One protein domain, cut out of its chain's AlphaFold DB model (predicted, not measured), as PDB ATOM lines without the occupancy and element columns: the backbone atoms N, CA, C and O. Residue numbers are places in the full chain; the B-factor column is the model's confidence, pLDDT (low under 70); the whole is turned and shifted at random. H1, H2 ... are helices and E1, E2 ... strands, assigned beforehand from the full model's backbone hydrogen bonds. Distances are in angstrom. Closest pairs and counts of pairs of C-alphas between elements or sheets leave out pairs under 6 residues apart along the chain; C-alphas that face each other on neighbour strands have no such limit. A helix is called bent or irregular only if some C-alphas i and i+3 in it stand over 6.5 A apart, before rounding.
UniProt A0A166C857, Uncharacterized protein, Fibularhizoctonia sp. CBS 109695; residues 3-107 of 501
ATOM      1  N   THR A   3     214.778 118.003 128.756       38.28
ATOM      2  CA  THR A   3     214.778 119.055 127.715       38.28
ATOM      3  C   THR A   3     214.605 118.537 126.287       38.28
ATOM      4  O   THR A   3     214.042 119.235 125.450       38.28
ATOM      5  N   CYS A   4     214.993 117.291 125.999       41.56
ATOM      6  CA  CYS A   4     214.793 116.690 124.675       41.56
ATOM      7  C   CYS A   4     213.308 116.493 124.318       41.56
ATOM      8  O   CYS A   4     212.972 116.445 123.138       41.56
ATOM      9  N   GLN A   5     212.412 116.413 125.309       44.12
ATOM     10  CA  GLN A   5     210.987 116.158 125.075       44.12
ATOM     11  C   GLN A   5     210.213 117.417 124.648       44.12
ATOM     12  O   GLN A   5     209.267 117.306 123.873       44.12
ATOM     13  N   ALA A   6     210.655 118.616 125.050       52.59
ATOM     14  CA  ALA A   6     209.993 119.875 124.692       52.59
ATOM     15  C   ALA A   6     210.139 120.248 123.203       52.59
ATOM     16  O   ALA A   6     209.290 120.944 122.648       52.59
ATOM     17  N   PHE A   7     211.189 119.770 122.527       61.47
ATOM     18  CA  PHE A   7     211.427 120.080 121.111       61.47
ATOM     19  C   PHE A   7     210.675 119.168 120.144       61.47
ATOM     20  O   PHE A   7     210.424 119.571 119.009       61.47
ATOM     21  N   GLY A   8     210.289 117.964 120.574       67.56
ATOM     22  CA  GLY A   8     209.551 117.014 119.737       67.56
ATOM     23  C   GLY A   8     208.293 117.624 119.097       67.56
ATOM     24  O   GLY A   8     208.140 117.545 117.879       67.56
ATOM     25  N   PRO A   9     207.426 118.309 119.860       66.38
ATOM     26  CA  PRO A   9     206.188 118.887 119.332       66.38
ATOM     27  C   PRO A   9     206.437 120.017 118.341       66.38
ATOM     28  O   PRO A   9     205.788 120.077 117.300       66.38
ATOM     29  N   LEU A  10     207.422 120.874 118.625       68.56
ATOM     30  CA  LEU A  10     207.824 121.944 117.719       68.56
ATOM     31  C   LEU A  10     208.373 121.373 116.404       68.56
ATOM     32  O   LEU A  10     207.973 121.809 115.329       68.56
ATOM     33  N   ILE A  11     209.224 120.345 116.480       74.12
ATOM     34  CA  ILE A  11     209.747 119.627 115.308       74.12
ATOM     35  C   ILE A  11     208.600 119.043 114.475       74.12
ATOM     36  O   ILE A  11     208.605 119.183 113.250       74.12
ATOM     37  N   VAL A  12     207.601 118.430 115.116       74.31
ATOM     38  CA  VAL A  12     206.423 117.867 114.437       74.31
ATOM     39  C   VAL A  12     205.590 118.964 113.770       74.31
ATOM     40  O   VAL A  12     205.236 118.819 112.599       74.31
ATOM     41  N   LEU A  13     205.323 120.079 114.457       76.06
ATOM     42  CA  LEU A  13     204.561 121.206 113.909       76.06
ATOM     43  C   LEU A  13     205.274 121.859 112.720       76.06
ATOM     44  O   LEU A  13     204.654 122.086 111.680       76.06
ATOM     45  N   CYS A  14     206.581 122.101 112.823       81.56
ATOM     46  CA  CYS A  14     207.368 122.639 111.716       81.56
ATOM     47  C   CYS A  14     207.440 121.654 110.538       81.56
ATOM     48  O   CYS A  14     207.344 122.072 109.385       81.56
ATOM     49  N   SER A  15     207.546 120.347 110.806       85.00
ATOM     50  CA  SER A  15     207.507 119.313 109.758       85.00
ATOM     51  C   SER A  15     206.156 119.293 109.043       85.00
ATOM     52  O   SER A  15     206.105 119.231 107.815       85.00
ATOM     53  N   PHE A  16     205.059 119.398 109.799       84.81
ATOM     54  CA  PHE A  16     203.702 119.504 109.267       84.81
ATOM     55  C   PHE A  16     203.539 120.753 108.390       84.81
ATOM     56  O   PHE A  16     203.062 120.657 107.258       84.81
ATOM     57  N   ALA A  17     203.972 121.919 108.870       85.31
ATOM     58  CA  ALA A  17     203.911 123.166 108.110       85.31
ATOM     59  C   ALA A  17     204.737 123.069 106.808       85.31
ATOM     60  O   ALA A  17     204.263 123.419 105.722       85.31
ATOM     61  N   GLY A  18     205.928 122.465 106.882       87.56
ATOM     62  CA  GLY A  18     206.751 122.128 105.720       87.56
ATOM     63  C   GLY A  18     206.010 121.254 104.706       87.56
ATOM     64  O   GLY A  18     205.868 121.646 103.549       87.56
ATOM     65  N   ALA A  19     205.480 120.108 105.141       88.25
ATOM     66  CA  ALA A  19     204.813 119.123 104.282       88.25
ATOM     67  C   ALA A  19     203.476 119.619 103.704       88.25
ATOM     68  O   ALA A  19     203.015 119.159 102.658       88.25
ATOM     69  N   THR A  20     202.815 120.562 104.375       85.75
ATOM     70  CA  THR A  20     201.565 121.156 103.886       85.75
ATOM     71  C   THR A  20     201.791 122.292 102.890       85.75
ATOM     72  O   THR A  20     200.842 122.691 102.209       85.75
ATOM     73  N   THR A  21     203.025 122.766 102.726       88.94
ATOM     74  CA  THR A  21     203.344 123.828 101.772       88.94
ATOM     75  C   THR A  21     203.263 123.308 100.325       88.94
ATOM     76  O   THR A  21     203.839 122.268 100.003       88.94
ATOM     77  N   PRO A  22     202.580 124.001  99.392       88.00
ATOM     78  CA  PRO A  22     202.573 123.601  97.986       88.00
ATOM     79  C   PRO A  22     203.992 123.525  97.402       88.00
ATOM     80  O   PRO A  22     204.774 124.464  97.555       88.00
ATOM     81  N   GLY A  23     204.314 122.422  96.719       89.06
ATOM     82  CA  GLY A  23     205.643 122.212  96.134       89.06
ATOM     83  C   GLY A  23     206.749 121.978  97.167       89.06
ATOM     84  O   GLY A  23     207.900 122.303  96.897       89.06
ATOM     85  N   PHE A  24     206.423 121.441  98.350       89.81
ATOM     86  CA  PHE A  24     207.408 121.179  99.406       89.81
ATOM     87  C   PHE A  24     208.540 120.217  98.998       89.81
ATOM     88  O   PHE A  24     209.577 120.197  99.650       89.81
ATOM     89  N   THR A  25     208.351 119.435  97.930       86.94
ATOM     90  CA  THR A  25     209.351 118.520  97.354       86.94
ATOM     91  C   THR A  25     210.249 119.167  96.298       86.94
ATOM     92  O   THR A  25     211.107 118.486  95.747       86.94
ATOM     93  N   ASN A  26     210.021 120.431  95.938       90.31
ATOM     94  CA  ASN A  26     210.857 121.127  94.960       90.31
ATOM     95  C   ASN A  26     212.231 121.442  95.569       90.31
ATOM     96  O   ASN A  26     212.342 121.587  96.783       90.31
ATOM     97  N   ASP A  27     213.248 121.650  94.729       86.81
ATOM     98  CA  ASP A  27     214.588 122.067  95.186       86.81
ATOM     99  C   ASP A  27     214.541 123.384  95.988       86.81
ATOM    100  O   ASP A  27     215.288 123.579  96.949       86.81
ATOM    101  N   THR A  28     213.603 124.265  95.625       89.12
ATOM    102  CA  THR A  28     213.276 125.513  96.326       89.12
ATOM    103  C   THR A  28     211.792 125.524  96.719       89.12
ATOM    104  O   THR A  28     210.947 126.039  95.979       89.12
ATOM    105  N   PRO A  29     211.426 124.917  97.860       89.38
ATOM    106  CA  PRO A  29     210.070 124.966  98.387       89.38
ATOM    107  C   PRO A  29     209.598 126.401  98.624       89.38
ATOM    108  O   PRO A  29     210.367 127.252  99.069       89.38
ATOM    109  N   ARG A  30     208.298 126.659  98.446       90.12
ATOM    110  CA  ARG A  30     207.707 127.998  98.642       90.12
ATOM    111  C   ARG A  30     207.967 128.583 100.036       90.12
ATOM    112  O   ARG A  30     208.039 129.802 100.180       90.12
ATOM    113  N   TRP A  31     208.108 127.739 101.059       90.12
ATOM    114  CA  TRP A  31     208.432 128.200 102.408       90.12
ATOM    115  C   TRP A  31     209.826 128.839 102.475       90.12
ATOM    116  O   TRP A  31     210.003 129.814 103.196       90.12
ATOM    117  N   ILE A  32     210.796 128.365 101.683       90.88
ATOM    118  CA  ILE A  32     212.135 128.972 101.604       90.88
ATOM    119  C   ILE A  32     212.049 130.336 100.965       90.88
ATOM    120  O   ILE A  32     212.599 131.288 101.507       90.88
ATOM    121  N   ASP A  33     211.328 130.441  99.849       90.31
ATOM    122  CA  ASP A  33     211.124 131.722  99.180       90.31
ATOM    123  C   ASP A  33     210.470 132.731 100.123       90.31
ATOM    124  O   ASP A  33     210.854 133.897 100.143       90.31
ATOM    125  N   CYS A  34     209.489 132.291 100.916       88.25
ATOM    126  CA  CYS A  34     208.825 133.164 101.872       88.25
ATOM    127  C   CYS A  34     209.774 133.617 102.981       88.25
ATOM    128  O   CYS A  34     209.905 134.814 103.222       88.25
ATOM    129  N   MET A  35     210.495 132.684 103.601       86.81
ATOM    130  CA  MET A  35     211.423 133.028 104.676       86.81
ATOM    131  C   MET A  35     212.595 133.867 104.173       86.81
ATOM    132  O   MET A  35     213.013 134.799 104.850       86.81
ATOM    133  N   SER A  36     213.077 133.617 102.954       90.69
ATOM    134  CA  SER A  36     214.106 134.441 102.320       90.69
ATOM    135  C   SER A  36     213.610 135.859 102.027       90.69
ATOM    136  O   SER A  36     214.375 136.805 102.199       90.69
ATOM    137  N   LYS A  37     212.351 136.031 101.595       91.25
ATOM    138  CA  LYS A  37     211.743 137.359 101.384       91.25
ATOM    139  C   LYS A  37     211.563 138.131 102.687       91.25
ATOM    140  O   LYS A  37     211.676 139.351 102.675       91.25
ATOM    141  N   ASN A  38     211.362 137.418 103.790       88.31
ATOM    142  CA  ASN A  38     211.217 137.982 105.130       88.31
ATOM    143  C   ASN A  38     212.561 138.148 105.868       88.31
ATOM    144  O   ASN A  38     212.591 138.224 107.089       88.31
ATOM    145  N   GLY A  39     213.684 138.209 105.141       90.31
ATOM    146  CA  GLY A  39     215.007 138.484 105.719       90.31
ATOM    147  C   GLY A  39     215.742 137.262 106.276       90.31
ATOM    148  O   GLY A  39     216.840 137.398 106.816       90.31
ATOM    149  N   GLY A  40     215.192 136.057 106.107       88.00
ATOM    150  CA  GLY A  40     215.828 134.814 106.523       88.00
ATOM    151  C   GLY A  40     217.194 134.615 105.860       88.00
ATOM    152  O   GLY A  40     217.342 134.686 104.639       88.00
ATOM    153  N   ASN A  41     218.212 134.331 106.672       92.00
ATOM    154  CA  ASN A  41     219.572 134.107 106.190       92.00
ATOM    155  C   ASN A  41     219.645 132.857 105.288       92.00
ATOM    156  O   ASN A  41     219.360 131.747 105.737       92.00
ATOM    157  N   THR A  42     220.101 133.019 104.040       89.75
ATOM    158  CA  THR A  42     220.142 131.944 103.030       89.75
ATOM    159  C   THR A  42     220.886 130.694 103.502       89.75
ATOM    160  O   THR A  42     220.426 129.582 103.256       89.75
ATOM    161  N   ARG A  43     222.005 130.854 104.222       90.88
ATOM    162  CA  ARG A  43     222.778 129.719 104.743       90.88
ATOM    163  C   ARG A  43     221.993 128.953 105.810       90.88
ATOM    164  O   ARG A  43     221.949 127.730 105.756       90.88
ATOM    165  N   ARG A  44     221.326 129.650 106.736       86.44
ATOM    166  CA  ARG A  44     220.479 129.004 107.758       86.44
ATOM    167  C   ARG A  44     219.285 128.279 107.139       86.44
ATOM    168  O   ARG A  44     218.917 127.210 107.609       86.44
ATOM    169  N   LEU A  45     218.699 128.827 106.073       88.88
ATOM    170  CA  LEU A  45     217.614 128.162 105.343       88.88
ATOM    171  C   LEU A  45     218.096 126.883 104.643       88.88
ATOM    172  O   LEU A  45     217.399 125.871 104.688       88.88
ATOM    173  N   GLN A  46     219.303 126.895 104.069       89.88
ATOM    174  CA  GLN A  46     219.939 125.695 103.511       89.88
ATOM    175  C   GLN A  46     220.250 124.656 104.593       89.88
ATOM    176  O   GLN A  46     220.009 123.470 104.389       89.88
ATOM    177  N   GLU A  47     220.748 125.080 105.755       88.62
ATOM    178  CA  GLU A  47     220.971 124.187 106.897       88.62
ATOM    179  C   GLU A  47     219.642 123.578 107.373       88.62
ATOM    180  O   GLU A  47     219.557 122.361 107.540       88.62
ATOM    181  N   LEU A  48     218.576 124.383 107.480       87.06
ATOM    182  CA  LEU A  48     217.233 123.914 107.823       87.06
ATOM    183  C   LEU A  48     216.722 122.868 106.822       87.06
ATOM    184  O   LEU A  48     216.205 121.845 107.265       87.06
ATOM    185  N   GLN A  49     216.920 123.062 105.509       89.56
ATOM    186  CA  GLN A  49     216.559 122.074 104.474       89.56
ATOM    187  C   GLN A  49     217.178 120.693 104.704       89.56
ATOM    188  O   GLN A  49     216.576 119.692 104.325       89.56
ATOM    189  N   GLN A  50     218.365 120.632 105.312       88.38
ATOM    190  CA  GLN A  50     219.051 119.371 105.596       88.38
ATOM    191  C   GLN A  50     218.556 118.704 106.885       88.38
ATOM    192  O   GLN A  50     218.797 117.515 107.092       88.38
ATOM    193  N   THR A  51     217.844 119.433 107.750       87.56
ATOM    194  CA  THR A  51     217.325 118.889 109.011       87.56
ATOM    195  C   THR A  51     216.164 117.922 108.793       87.56
ATOM    196  O   THR A  51     215.392 118.038 107.839       87.56
ATOM    197  N   LEU A  52     215.954 117.024 109.758       83.25
ATOM    198  CA  LEU A  52     214.812 116.104 109.778       83.25
ATOM    199  C   LEU A  52     213.449 116.811 109.831       83.25
ATOM    200  O   LEU A  52     212.433 116.171 109.588       83.25
ATOM    201  N   ILE A  53     213.409 118.119 110.106       84.81
ATOM    202  CA  ILE A  53     212.169 118.898 110.116       84.81
ATOM    203  C   ILE A  53     211.600 118.959 108.689       84.81
ATOM    204  O   ILE A  53     210.476 118.535 108.431       84.81
ATOM    205  N   VAL A  54     212.409 119.369 107.709       88.19
ATOM    206  CA  VAL A  54     211.943 119.666 106.336       88.19
ATOM    207  C   VAL A  54     212.652 118.872 105.228       88.19
ATOM    208  O   VAL A  54     212.289 119.000 104.064       88.19
ATOM    209  N   ASN A  55     213.613 118.002 105.556       88.81
ATOM    210  CA  ASN A  55     214.197 117.055 104.602       88.81
ATOM    211  C   ASN A  55     213.243 115.883 104.296       88.81
ATOM    212  O   ASN A  55     213.231 114.885 105.020       88.81
ATOM    213  N   PHE A  56     212.388 116.005 103.282       88.94
ATOM    214  CA  PHE A  56     211.387 114.982 102.927       88.94
ATOM    215  C   PHE A  56     211.939 113.864 102.021       88.94
ATOM    216  O   PHE A  56     211.185 113.181 101.331       88.94
ATOM    217  N   SER A  57     213.263 113.679 102.011       86.81
ATOM    218  CA  SER A  57     213.936 112.590 101.302       86.81
ATOM    219  C   SER A  57     213.514 111.218 101.832       86.81
ATOM    220  O   SER A  57     213.292 111.029 103.029       86.81
ATOM    221  N   THR A  58     213.505 110.220 100.947       83.25
ATOM    222  CA  THR A  58     213.306 108.808 101.313       83.25
ATOM    223  C   THR A  58     214.421 108.243 102.195       83.25
ATOM    224  O   THR A  58     214.232 107.213 102.835       83.25
ATOM    225  N   GLN A  59     215.574 108.916 102.246       83.00
ATOM    226  CA  GLN A  59     216.732 108.520 103.051       83.00
ATOM    227  C   GLN A  59     216.679 109.055 104.487       83.00
ATOM    228  O   GLN A  59     217.403 108.562 105.348       83.00
ATOM    229  N   ALA A  60     215.844 110.062 104.756       79.25
ATOM    230  CA  ALA A  60     215.696 110.628 106.087       79.25
ATOM    231  C   ALA A  60     214.695 109.788 106.894       79.25
ATOM    232  O   ALA A  60     213.503 109.762 106.584       79.25
ATOM    233  N   GLY A  61     215.173 109.102 107.937       73.38
ATOM    234  CA  GLY A  61     214.299 108.449 108.912       73.38
ATOM    235  C   GLY A  61     213.467 109.500 109.645       73.38
ATOM    236  O   GLY A  61     214.022 110.375 110.310       73.38
ATOM    237  N   ARG A  62     212.140 109.455 109.494       75.56
ATOM    238  CA  ARG A  62     211.220 110.437 110.080       75.56
ATOM    239  C   ARG A  62     210.346 109.811 111.147       75.56
ATOM    240  O   ARG A  62     209.796 108.727 110.966       75.56
ATOM    241  N   ILE A  63     210.147 110.573 112.215       72.19
ATOM    242  CA  ILE A  63     209.068 110.331 113.161       72.19
ATOM    243  C   ILE A  63     207.761 110.611 112.412       72.19
ATOM    244  O   ILE A  63     207.566 111.699 111.866       72.19
ATOM    245  N   GLY A  64     206.898 109.608 112.311       81.38
ATOM    246  CA  GLY A  64     205.608 109.762 111.651       81.38
ATOM    247  C   GLY A  64     204.543 110.406 112.544       81.38
ATOM    248  O   GLY A  64     204.824 110.895 113.640       81.38
ATOM    249  N   VAL A  65     203.293 110.358 112.094       81.62
ATOM    250  CA  VAL A  65     202.140 110.956 112.781       81.62
ATOM    251  C   VAL A  65     201.045 109.935 113.051       81.62
ATOM    252  O   VAL A  65     200.763 109.077 112.218       81.62
ATOM    253  N   VAL A  66     200.387 110.063 114.205       83.31
ATOM    254  CA  VAL A  66     199.199 109.275 114.549       83.31
ATOM    255  C   VAL A  66     197.948 110.107 114.251       83.31
ATOM    256  O   VAL A  66     197.789 111.204 114.782       83.31
ATOM    257  N   ILE A  67     197.047 109.604 113.406       85.31
ATOM    258  CA  ILE A  67     195.838 110.316 112.966       85.31
ATOM    259  C   ILE A  67     194.604 109.456 113.224       85.31
ATOM    260  O   ILE A  67     194.567 108.283 112.871       85.31
ATOM    261  N   ARG A  68     193.538 110.035 113.779       84.88
ATOM    262  CA  ARG A  68     192.243 109.341 113.872       84.88
ATOM    263  C   ARG A  68     191.482 109.412 112.537       84.88
ATOM    264  O   ARG A  68     191.395 110.504 111.979       84.88
ATOM    265  N   PRO A  69     190.832 108.327 112.071       83.38
ATOM    266  CA  PRO A  69     190.034 108.299 110.842       83.38
ATOM    267  C   PRO A  69     188.874 109.296 110.754       83.38
ATOM    268  O   PRO A  69     188.355 109.496 109.668       83.38
ATOM    269  N   LYS A  70     188.449 109.922 111.858       83.38
ATOM    270  CA  LYS A  70     187.445 111.010 111.877       83.38
ATOM    271  C   LYS A  70     188.048 112.374 112.251       83.38
ATOM    272  O   LYS A  70     187.319 113.315 112.538       83.38
ATOM    273  N   GLY A  71     189.375 112.467 112.310       79.94
ATOM    274  CA  GLY A  71     190.101 113.671 112.696       79.94
ATOM    275  C   GLY A  71     190.235 114.694 111.566       79.94
ATOM    276  O   GLY A  71     190.067 114.384 110.389       79.94
ATOM    277  N   LEU A  72     190.608 115.918 111.940       72.50
ATOM    278  CA  LEU A  72     190.732 117.068 111.035       72.50
ATOM    279  C   LEU A  72     191.886 116.948 110.018       72.50
ATOM    280  O   LEU A  72     191.917 117.685 109.043       72.50
ATOM    281  N   PHE A  73     192.815 116.005 110.201       79.19
ATOM    282  CA  PHE A  73     194.056 115.936 109.414       79.19
ATOM    283  C   PHE A  73     194.026 114.959 108.229       79.19
ATOM    284  O   PHE A  73     195.025 114.811 107.527       79.19
ATOM    285  N   LEU A  74     192.903 114.284 107.967       80.88
ATOM    286  CA  LEU A  74     192.833 113.251 106.919       80.88
ATOM    287  C   LEU A  74     193.030 113.798 105.511       80.88
ATOM    288  O   LEU A  74     193.530 113.104 104.631       80.88
ATOM    289  N   GLU A  75     192.629 115.043 105.279       83.25
ATOM    290  CA  GLU A  75     192.836 115.711 103.995       83.25
ATOM    291  C   GLU A  75     194.312 115.966 103.680       83.25
ATOM    292  O   GLU A  75     194.670 116.130 102.514       83.25
ATOM    293  N   HIS A  76     195.178 115.916 104.694       85.69
ATOM    294  CA  HIS A  76     196.624 116.016 104.536       85.69
ATOM    295  C   HIS A  76     197.307 114.656 104.368       85.69
ATOM    296  O   HIS A  76     198.496 114.629 104.060       85.69
ATOM    297  N   LEU A  77     196.580 113.536 104.484       86.75
ATOM    298  CA  LEU A  77     197.151 112.193 104.351       86.75
ATOM    299  C   LEU A  77     197.953 112.008 103.048       86.75
ATOM    300  O   LEU A  77     199.099 111.567 103.137       86.75
ATOM    301  N   PRO A  78     197.459 112.412 101.856       87.69
ATOM    302  CA  PRO A  78     198.255 112.309 100.632       87.69
ATOM    303  C   PRO A  78     199.565 113.102 100.697       87.69
ATOM    304  O   PRO A  78     200.573 112.666 100.148       87.69
ATOM    305  N   ARG A  79     199.571 114.248 101.396       88.31
ATOM    306  CA  ARG A  79     200.770 115.080 101.557       88.31
ATOM    307  C   ARG A  79     201.775 114.447 102.509       88.31
ATOM    308  O   ARG A  79     202.956 114.456 102.198       88.31
ATOM    309  N   PHE A  80     201.328 113.851 103.614       87.75
ATOM    310  CA  PHE A  80     202.225 113.128 104.524       87.75
ATOM    311  C   PHE A  80     202.905 111.946 103.844       87.75
ATOM    312  O   PHE A  80     204.114 111.779 103.970       87.75
ATOM    313  N   LEU A  81     202.146 111.180 103.058       87.38
ATOM    314  CA  LEU A  81     202.698 110.075 102.281       87.38
ATOM    315  C   LEU A  81     203.703 110.578 101.234       87.38
ATOM    316  O   LEU A  81     204.789 110.019 101.108       87.38
ATOM    317  N   GLN A  82     203.389 111.675 100.536       88.62
ATOM    318  CA  GLN A  82     204.323 112.318  99.605       88.62
ATOM    319  C   GLN A  82     205.579 112.858 100.313       88.62
ATOM    320  O   GLN A  82     206.654 112.888  99.721       88.62
ATOM    321  N   ALA A  83     205.452 113.259 101.577       88.12
ATOM    322  CA  ALA A  83     206.532 113.749 102.425       88.12
ATOM    323  C   ALA A  83     207.376 112.638 103.066       88.12
ATOM    324  O   ALA A  83     208.222 112.928 103.913       88.12
ATOM    325  N   ASN A  84     207.141 111.375 102.692       88.31
ATOM    326  CA  ASN A  84     207.765 110.204 103.306       88.31
ATOM    327  C   ASN A  84     207.611 110.187 104.842       88.31
ATOM    328  O   ASN A  84     208.478 109.716 105.578       88.31
ATOM    329  N   MET A  85     206.505 110.734 105.347       84.75
ATOM    330  CA  MET A  85     206.158 110.652 106.758       84.75
ATOM    331  C   MET A  85     205.387 109.359 106.988       84.75
ATOM    332  O   MET A  85     204.384 109.104 106.319       84.75
ATOM    333  N   ALA A  86     205.833 108.551 107.951       84.81
ATOM    334  CA  ALA A  86     205.030 107.428 108.411       84.81
ATOM    335  C   ALA A  86     203.696 107.958 108.965       84.81
ATOM    336  O   ALA A  86     203.653 108.990 109.638       84.81
ATOM    337  N   VAL A  87     202.592 107.286 108.652       86.19
ATOM    338  CA  VAL A  87     201.272 107.655 109.168       86.19
ATOM    339  C   VAL A  87     200.633 106.432 109.792       86.19
ATOM    340  O   VAL A  87     200.379 105.440 109.113       86.19
ATOM    341  N   TRP A  88     200.337 106.532 111.080       87.00
ATOM    342  CA  TRP A  88     199.588 105.535 111.824       87.00
ATOM    343  C   TRP A  88     198.151 106.011 111.960       87.00
ATOM    344  O   TRP A  88     197.875 107.055 112.551       87.00
ATOM    345  N   LEU A  89     197.211 105.259 111.400       86.62
ATOM    346  CA  LEU A  89     195.799 105.526 111.636       86.62
ATOM    347  C   LEU A  89     195.421 104.908 112.983       86.62
ATOM    348  O   LEU A  89     195.715 103.747 113.220       86.62
ATOM    349  N   LEU A  90     194.803 105.669 113.880       86.19
ATOM    350  CA  LEU A  90     194.351 105.176 115.181       86.19
ATOM    351  C   LEU A  90     192.851 104.902 115.137       86.19
ATOM    352  O   LEU A  90     192.065 105.839 115.007       86.19
ATOM    353  N   TRP A  91     192.452 103.644 115.299       84.38
ATOM    354  CA  TRP A  91     191.050 103.228 115.332       84.38
ATOM    355  C   TRP A  91     190.780 102.320 116.532       84.38
ATOM    356  O   TRP A  91     191.655 101.571 116.964       84.38
ATOM    357  N   ASN A  92     189.546 102.354 117.025       80.75
ATOM    358  CA  ASN A  92     189.055 101.431 118.047       80.75
ATOM    359  C   ASN A  92     188.173 100.362 117.402       80.75
ATOM    360  O   ASN A  92     188.300  99.166 117.672       80.75
ATOM    361  N   GLU A  93     187.303 100.800 116.493       81.69
ATOM    362  CA  GLU A  93     186.334  99.954 115.816       81.69
ATOM    363  C   GLU A  93     186.408 100.131 114.306       81.69
ATOM    364  O   GLU A  93     186.797 101.169 113.775       81.69
ATOM    365  N   ALA A  94     185.979  99.107 113.576       77.25
ATOM    366  CA  ALA A  94     185.980  99.157 112.122       77.25
ATOM    367  C   ALA A  94     185.029 100.252 111.575       77.25
ATOM    368  O   ALA A  94     185.269 100.783 110.492       77.25
ATOM    369  N   ALA A  95     184.007 100.625 112.357       82.81
ATOM    370  CA  ALA A  95     183.074 101.717 112.071       82.81
ATOM    371  C   ALA A  95     183.702 103.123 112.181       82.81
ATOM    372  O   ALA A  95     183.113 104.112 111.737       82.81
ATOM    373  N   ASP A  96     184.916 103.248 112.731       83.94
ATOM    374  CA  ASP A  96     185.637 104.525 112.756       83.94
ATOM    375  C   ASP A  96     186.005 105.003 111.352       83.94
ATOM    376  O   ASP A  96     186.142 106.203 111.131       83.94
ATOM    377  N   TYR A  97     186.090 104.088 110.388       84.81
ATOM    378  CA  TYR A  97     186.390 104.396 108.994       84.81
ATOM    379  C   TYR A  97     185.155 104.743 108.156       84.81
ATOM    380  O   TYR A  97     185.306 105.265 107.045       84.81
ATOM    381  N   ASP A  98     183.947 104.470 108.651       85.69
ATOM    382  CA  ASP A  98     182.721 104.601 107.868       85.69
ATOM    383  C   ASP A  98     182.431 106.075 107.546       85.69
ATOM    384  O   ASP A  98     182.478 106.949 108.413       85.69
ATOM    385  N   GLY A  99     182.167 106.362 106.267       84.06
ATOM    386  CA  GLY A  99     181.942 107.727 105.774       84.06
ATOM    387  C   GLY A  99     183.197 108.607 105.711       84.06
ATOM    388  O   GLY A  99     183.094 109.789 105.390       84.06
ATOM    389  N   THR A 100     184.384 108.059 105.990       84.19
ATOM    390  CA  THR A 100     185.638 108.823 105.991       84.19
ATOM    391  C   THR A 100     186.366 108.708 104.650       84.19
ATOM    392  O   THR A 100     186.283 107.694 103.946       84.19
ATOM    393  N   LYS A 101     187.174 109.727 104.325       81.25
ATOM    394  CA  LYS A 101     188.095 109.701 103.172       81.25
ATOM    395  C   LYS A 101     189.182 108.622 103.299       81.25
ATOM    396  O   LYS A 101     189.901 108.377 102.340       81.25
ATOM    397  N   CYS A 102     189.311 107.997 104.471       81.69
ATOM    398  CA  CYS A 102     190.315 106.979 104.761       81.69
ATOM    399  C   CYS A 102     189.758 105.553 104.774       81.69
ATOM    400  O   CYS A 102     190.468 104.632 105.163       81.69
ATOM    401  N   SER A 103     188.515 105.349 104.331       83.81
ATOM    402  CA  SER A 103     187.891 104.022 104.241       83.81
ATOM    403  C   SER A 103     188.722 103.001 103.452       83.81
ATOM    404  O   SER A 103     188.693 101.818 103.777       83.81
ATOM    405  N   THR A 104     189.531 103.448 102.487       84.56
ATOM    406  CA  THR A 104     190.472 102.604 101.729       84.56
ATOM    407  C   THR A 104     191.659 102.089 102.545       84.56
ATOM    408  O   THR A 104     192.278 101.113 102.143       84.56
ATOM    409  N   TYR A 105     191.983 102.727 103.672       82.69
ATOM    410  CA  TYR A 105     193.059 102.320 104.586       82.69
ATOM    411  C   TYR A 105     192.535 101.495 105.769       82.69
ATOM    412  O   TYR A 105     193.296 101.160 106.675       82.69
ATOM    413  N   ARG A 106     191.233 101.176 105.786       85.75
ATOM    414  CA  ARG A 106     190.624 100.347 106.825       85.75
ATOM    415  C   ARG A 106     191.297  98.967 106.836       85.75
ATOM    416  O   ARG A 106     191.295  98.293 105.804       85.75
ATOM    417  N   PRO A 107     191.819  98.503 107.983       83.62
ATOM    418  CA  PRO A 107     192.388  97.166 108.082       83.62
ATOM    419  C   PRO A 107     191.303  96.104 107.859       83.62
ATOM    420  O   PRO A 107     190.150  96.269 108.273       83.62
TER     421      PRO A 107
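What this domain is: This is residues 3 to 107 of the 501 residues of an uncharacterized protein of Fibularhizoctonia sp. CBS 109695 (UniProt A0A166C857). An elongated, loosely built model in a row of parts: a short helical hairpin of H2 and H3 at one end, the long helix H1 running across the long axis beside it, then a small pair of strands, E1 and E2, with H4 packed over it, and the short H5 at the far end. The end of H1 at Thr 3 points away from the other elements. The printed part has 105 residues with five named helices and two named strands, in the order H1 H2 H3 E1 H4 E2 H5; the two-stranded sheet is parallel, and the class is mostly helix. It is only just loose, close to compact, with a radius of gyration of the C-alphas of 15.7 A, and its spans of 49 by 33 by 25 A are only just elongated.

Where its parts are: H1, residues 3 to 20, begins with C-alpha 3 at (214.778, 119.055, 127.715) and is 27.3 A long. H2, residues 30 to 37, is 10.6 A long, and H3, residues 42 to 50, is 12.9 A long. E1, residues 65 to 67, begins with C-alpha 65 at (202.140, 110.956, 112.781). H4, residues 74 to 82, is 13.7 A long. E2 is residues 87 to 89. H5, residues 94 to 97, ends with C-alpha 97 at (186.390, 104.396, 108.994).

How they stand to each other: H1 touches H4 with residues 19 to 20 alone, the closest C-alphas being those of Ala 19 and Arg 79, 6.3 A apart; their lines are about perpendicular at 88 degrees. H1 and H2 are close but not clearly touching, with the C-alphas of Gly 18 and Trp 31 closest at 7.1 A. H2 and H3 form a helical hairpin: they touch, closest at the C-alphas of Ser 36 and Thr 42, 6.6 A, with a shallow tilt of 23 degrees, opposite ways. E1 and E2 are parallel at 26 degrees, and N 67 and O 88, as well as N 88 and O 65, are within hydrogen-bond range at 2.8 A. E1, H4 and E2 make a strand-helix-strand unit, two parallel neighbour strands with a helix between, and its crossover is right-handed. The closest C-alphas of H4 and E2 are those of Phe 80 and Val 87, 7.2 A apart. H5 touches no helix; H4 and H5, for instance, are apart. H1 is only just irregular, with C-alphas 6 and 9 6.6 A apart, and H4 is irregular, with C-alphas 75 and 78 7.2 A apart. Every O i to N i+4 pair is within hydrogen-bond range in H2 and H3, but 10 of 14 in H1 and 3 of 5 in H4, while H5 is too short for such a pair.

The domain as a whole: The C-alphas farthest apart are those of Gly 39 and Ala 94, 49.3 A. The printed part has no cut. The link from H3 to E1, residues 51 to 64, is long. The mean pLDDT of the printed part is 82.9, and residues 3 to 10 are under 70.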